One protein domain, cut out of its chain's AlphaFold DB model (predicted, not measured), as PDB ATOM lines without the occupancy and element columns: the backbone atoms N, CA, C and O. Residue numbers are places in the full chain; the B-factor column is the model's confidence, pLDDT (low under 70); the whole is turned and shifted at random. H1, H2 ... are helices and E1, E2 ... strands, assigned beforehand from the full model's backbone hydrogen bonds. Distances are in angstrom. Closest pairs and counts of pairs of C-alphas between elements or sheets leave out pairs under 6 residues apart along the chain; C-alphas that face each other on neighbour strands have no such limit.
ATOM      1  N   LYS A   2      20.749  38.630  50.349       60.16
ATOM      2  CA  LYS A   2      20.574  37.947  49.052       60.16
ATOM      3  C   LYS A   2      21.738  36.955  48.913       60.16
ATOM      4  O   LYS A   2      22.877  37.391  48.820       60.16
ATOM      5  N   LEU A   3      21.464  35.650  49.000       74.94
ATOM      6  CA  LEU A   3      22.507  34.610  49.082       74.94
ATOM      7  C   LEU A   3      23.150  34.292  47.718       74.94
ATOM      8  O   LEU A   3      24.341  34.009  47.656       74.94
ATOM      9  N   LYS A   4      22.376  34.345  46.624       83.00
ATOM     10  CA  LYS A   4      22.844  34.126  45.243       83.00
ATOM     11  C   LYS A   4      21.867  34.758  44.243       83.00
ATOM     12  O   LYS A   4      20.690  34.929  44.558       83.00
ATOM     13  N   GLY A   5      22.350  35.089  43.047       86.12
ATOM     14  CA  GLY A   5      21.551  35.618  41.938       86.12
ATOM     15  C   GLY A   5      22.042  36.975  41.444       86.12
ATOM     16  O   GLY A   5      22.952  37.570  42.016       86.12
ATOM     17  N   VAL A   6      21.424  37.465  40.372       88.44
ATOM     18  CA  VAL A   6      21.765  38.759  39.771       88.44
ATOM     19  C   VAL A   6      20.988  39.876  40.472       88.44
ATOM     20  O   VAL A   6      19.844  39.694  40.908       88.44
ATOM     21  N   LYS A   7      21.623  41.035  40.665       88.06
ATOM     22  CA  LYS A   7      20.954  42.223  41.211       88.06
ATOM     23  C   LYS A   7      19.941  42.745  40.182       88.06
ATOM     24  O   LYS A   7      20.177  42.609  38.992       88.06
ATOM     25  N   ASP A   8      18.816  43.284  40.641       90.06
ATOM     26  CA  ASP A   8      17.764  43.883  39.794       90.06
ATOM     27  C   ASP A   8      16.993  42.915  38.874       90.06
ATOM     28  O   ASP A   8      15.991  43.298  38.281       90.06
ATOM     29  N   ILE A   9      17.358  41.627  38.861       91.88
ATOM     30  CA  ILE A   9      16.527  40.540  38.333       91.88
ATOM     31  C   ILE A   9      15.720  39.933  39.484       91.88
ATOM     32  O   ILE A   9      16.278  39.451  40.479       91.88
ATOM     33  N   ILE A  10      14.395  39.988  39.348       91.75
ATOM     34  CA  ILE A  10      13.422  39.525  40.347       91.75
ATOM     35  C   ILE A  10      13.061  38.066  40.083       91.75
ATOM     36  O   ILE A  10      13.009  37.254  41.005       91.75
ATOM     37  N   ARG A  11      12.818  37.729  38.815       91.31
ATOM     38  CA  ARG A  11      12.385  36.398  38.393       91.31
ATOM     39  C   ARG A  11      12.924  36.091  37.004       91.31
ATOM     40  O   ARG A  11      12.992  36.983  36.169       91.31
ATOM     41  N   ALA A  12      13.264  34.833  36.762       92.19
ATOM     42  CA  ALA A  12      13.604  34.311  35.447       92.19
ATOM     43  C   ALA A  12      12.690  33.121  35.152       92.19
ATOM     44  O   ALA A  12      12.532  32.245  36.003       92.19
ATOM     45  N   ASN A  13      12.071  33.108  33.977       92.62
ATOM     46  CA  ASN A  13      11.235  32.017  33.499       92.62
ATOM     47  C   ASN A  13      11.820  31.485  32.192       92.62
ATOM     48  O   ASN A  13      12.259  32.260  31.344       92.62
ATOM     49  N   ILE A  14      11.805  30.169  32.029       91.88
ATOM     50  CA  ILE A  14      12.158  29.532  30.763       91.88
ATOM     51  C   ILE A  14      10.916  29.594  29.881       91.88
ATOM     52  O   ILE A  14       9.853  29.119  30.283       91.88
ATOM     53  N   GLN A  15      11.047  30.208  28.714       88.12
ATOM     54  CA  GLN A  15      10.020  30.183  27.687       88.12
ATOM     55  C   GLN A  15      10.272  28.989  26.768       88.12
ATOM     56  O   GLN A  15      11.420  28.603  26.526       88.12
ATOM     57  N   GLY A  16       9.178  28.361  26.333       77.44
ATOM     58  CA  GLY A  16       9.221  27.173  25.484       77.44
ATOM     59  C   GLY A  16       9.907  27.432  24.145       77.44
ATOM     60  O   GLY A  16      10.146  28.577  23.768       77.44
ATOM     61  N   ALA A  17      10.198  26.342  23.435       77.50
ATOM     62  CA  ALA A  17      10.831  26.374  22.128       77.50
ATOM     63  C   ALA A  17      10.127  27.362  21.182       77.50
ATOM     64  O   ALA A  17       8.932  27.213  20.903       77.50
ATOM     65  N   THR A  18      10.864  28.363  20.694       75.38
ATOM     66  CA  THR A  18      10.359  29.267  19.655       75.38
ATOM     67  C   THR A  18       9.948  28.436  18.444       75.38
ATOM     68  O   THR A  18      10.686  27.537  18.036       75.38
ATOM     69  N   LYS A  19       8.775  28.722  17.861       72.69
ATOM     70  CA  LYS A  19       8.228  27.951  16.727       72.69
ATOM     71  C   LYS A  19       9.186  27.881  15.533       72.69
ATOM     72  O   LYS A  19       9.145  26.903  14.797       72.69
ATOM     73  N   ASP A  20      10.050  28.884  15.390       74.69
ATOM     74  CA  ASP A  20      10.943  29.041  14.244       74.69
ATOM     75  C   ASP A  20      12.291  28.321  14.412       74.69
ATOM     76  O   ASP A  20      12.827  27.790  13.445       74.69
ATOM     77  N   THR A  21      12.849  28.279  15.628       78.38
ATOM     78  CA  THR A  21      14.206  27.744  15.876       78.38
ATOM     79  C   THR A  21      14.227  26.472  16.717       78.38
ATOM     80  O   THR A  21      15.229  25.763  16.731       78.38
ATOM     81  N   GLY A  22      13.147  26.169  17.442       84.50
ATOM     82  CA  GLY A  22      13.122  25.077  18.412       84.50
ATOM     83  C   GLY A  22      13.921  25.360  19.695       84.50
ATOM     84  O   GLY A  22      14.030  24.484  20.551       84.50
ATOM     85  N   GLU A  23      14.485  26.562  19.845       87.19
ATOM     86  CA  GLU A  23      15.362  26.919  20.963       87.19
ATOM     87  C   GLU A  23      14.577  27.469  22.158       87.19
ATOM     88  O   GLU A  23      13.608  28.214  22.003       87.19
ATOM     89  N   TYR A  24      15.036  27.138  23.365       88.75
ATOM     90  CA  TYR A  24      14.524  27.707  24.610       88.75
ATOM     91  C   TYR A  24      15.243  29.018  24.925       88.75
ATOM     92  O   TYR A  24      16.463  29.110  24.785       88.75
ATOM     93  N   TYR A  25      14.508  30.004  25.431       90.75
ATOM     94  CA  TYR A  25      15.083  31.265  25.896       90.75
ATOM     95  C   TYR A  25      14.602  31.611  27.303       90.75
ATOM     96  O   TYR A  25      13.570  31.134  27.781       90.75
ATOM     97  N   ILE A  26      15.380  32.439  27.995       91.94
ATOM     98  CA  ILE A  26      15.070  32.881  29.354       91.94
ATOM     99  C   ILE A  26      14.464  34.278  29.272       91.94
ATOM    100  O   ILE A  26      15.078  35.198  28.745       91.94
ATOM    101  N   SER A  27      13.271  34.440  29.833       92.88
ATOM    102  CA  SER A  27      12.614  35.733  29.999       92.88
ATOM    103  C   SER A  27      12.707  36.166  31.459       92.88
ATOM    104  O   SER A  27      12.331  35.418  32.367       92.88
ATOM    105  N   THR A  28      13.231  37.367  31.701       93.19
ATOM    106  CA  THR A  28      13.425  37.906  33.049       93.19
ATOM    107  C   THR A  28      12.450  39.034  33.359       93.19
ATOM    108  O   THR A  28      12.121  39.848  32.504       93.19
ATOM    109  N   ILE A  29      12.012  39.103  34.617       92.25
ATOM    110  CA  ILE A  29      11.353  40.277  35.190       92.25
ATOM    111  C   ILE A  29      12.422  41.066  35.941       92.25
ATOM    112  O   ILE A  29      13.014  40.562  36.904       92.25
ATOM    113  N   GLY A  30      12.644  42.299  35.497       92.50
ATOM    114  CA  GLY A  30      13.814  43.090  35.858       92.50
ATOM    115  C   GLY A  30      14.943  42.917  34.841       92.50
ATOM    116  O   GLY A  30      14.920  41.995  34.021       92.50
ATOM    117  N   SER A  31      15.914  43.825  34.883       91.25
ATOM    118  CA  SER A  31      16.964  43.923  33.872       91.25
ATOM    119  C   SER A  31      18.311  44.238  34.520       91.25
ATOM    120  O   SER A  31      18.396  45.059  35.433       91.25
ATOM    121  N   ASN A  32      19.334  43.498  34.090       92.62
ATOM    122  CA  ASN A  32      20.740  43.722  34.425       92.62
ATOM    123  C   ASN A  32      21.635  43.128  33.321       92.62
ATOM    124  O   ASN A  32      22.284  42.095  33.499       92.62
ATOM    125  N   LEU A  33      21.611  43.753  32.149       92.25
ATOM    126  CA  LEU A  33      22.293  43.353  30.926       92.25
ATOM    127  C   LEU A  33      23.802  43.188  31.134       92.25
ATOM    128  O   LEU A  33      24.381  42.215  30.651       92.25
ATOM    129  N   SER A  34      24.426  44.085  31.904       91.88
ATOM    130  CA  SER A  34      25.861  44.015  32.199       91.88
ATOM    131  C   SER A  34      26.222  42.716  32.920       91.88
ATOM    132  O   SER A  34      27.120  42.002  32.476       91.88
ATOM    133  N   LYS A  35      25.489  42.356  33.983       91.50
ATOM    134  CA  LYS A  35      25.759  41.125  34.735       91.50
ATOM    135  C   LYS A  35      25.291  39.863  34.036       91.50
ATOM    136  O   LYS A  35      25.969  38.849  34.146       91.50
ATOM    137  N   VAL A  36      24.178  39.902  33.310       92.12
ATOM    138  CA  VAL A  36      23.691  38.743  32.544       92.12
ATOM    139  C   VAL A  36      24.686  38.355  31.450       92.12
ATOM    140  O   VAL A  36      24.969  37.172  31.280       92.12
ATOM    141  N   SER A  37      25.299  39.337  30.789       90.56
ATOM    142  CA  SER A  37      26.285  39.104  29.726       90.56
ATOM    143  C   SER A  37      27.594  38.464  30.221       90.56
ATOM    144  O   SER A  37      28.369  37.936  29.419       90.56
ATOM    145  N   GLU A  38      27.871  38.483  31.530       90.69
ATOM    146  CA  GLU A  38      29.046  37.833  32.130       90.69
ATOM    147  C   GLU A  38      28.866  36.309  32.303       90.69
ATOM    148  O   GLU A  38      29.858  35.598  32.454       90.69
ATOM    149  N   PHE A  39      27.635  35.781  32.268       90.38
ATOM    150  CA  PHE A  39      27.382  34.357  32.507       90.38
ATOM    151  C   PHE A  39      27.813  33.471  31.332       90.38
ATOM    152  O   PHE A  39      27.477  33.714  30.173       90.38
ATOM    153  N   GLN A  40      28.505  32.377  31.652       87.44
ATOM    154  CA  GLN A  40      28.870  31.352  30.679       87.44
ATOM    155  C   GLN A  40      27.604  30.639  30.174       87.44
ATOM    156  O   GLN A  40      26.831  30.108  30.970       87.44
ATOM    157  N   GLY A  41      27.394  30.640  28.855       87.44
ATOM    158  CA  GLY A  41      26.205  30.073  28.203       87.44
ATOM    159  C   GLY A  41      25.162  31.103  27.760       87.44
ATOM    160  O   GLY A  41      24.231  30.735  27.052       87.44
ATOM    161  N   VAL A  42      25.321  32.383  28.121       91.31
ATOM    162  CA  VAL A  42      24.493  33.469  27.577       91.31
ATOM    163  C   VAL A  42      25.072  33.943  26.247       91.31
ATOM    164  O   VAL A  42      26.239  34.331  26.162       91.31
ATOM    165  N   ASP A  43      24.241  33.944  25.209       90.69
ATOM    166  CA  ASP A  43      24.592  34.499  23.906       90.69
ATOM    167  C   ASP A  43      24.435  36.024  23.915       90.69
ATOM    168  O   ASP A  43      23.334  36.570  23.828       90.69
ATOM    169  N   ARG A  44      25.567  36.724  24.004       90.00
ATOM    170  CA  ARG A  44      25.621  38.192  24.048       90.00
ATOM    171  C   ARG A  44      25.080  38.850  22.782       90.00
ATOM    172  O   ARG A  44      24.591  39.968  22.865       90.00
TER     173      ARG A  44
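This is residues 2 to 44 of the 170 residues of the protein "DNA-directed RNA polymerase subunit A" of Candidatus Poseidoniales archaeon (UniProt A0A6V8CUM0). There is little regular structure here: one long two-stranded hairpin, E1 and E2, makes most of the length, and the short helix H1 and the last residues lie off to one side. The 43 printed residues hold E1, E2 and H1 in that order, the sheet antiparallel, the class mixed, with 17 residues in named elements. The whole is loose, radius of gyration of the C-alphas 11.7 A, and elongated, 36 by 18 by 16 A.

Find C-alpha 9 at (16.527, 40.540, 38.333); E1, residues 9 to 15, runs 16.2 A from there. E2, residues 25 to 30, runs 15.5 A. H1, residues 33 to 36, ends at C-alpha 36, (23.691, 38.743, 32.544).

E1 and E2 are a hairpin, antiparallel at 155 degrees; look at N 13 and O 27, 2.8 A apart, within hydrogen-bond range. C-alphas 12 and 28 face each other at 4.3 A. A tight link joins E2 to H1; E1 and H1 are apart. H1 is too short for any O i to N i+4 pair, and its one O i to N i+3 pair is not within range.

The C-alphas farthest apart, of Lys 2 and Asp 20, are 37.2 A apart. The printed part has no cut and no long link; residue 2 is under pLDDT 70.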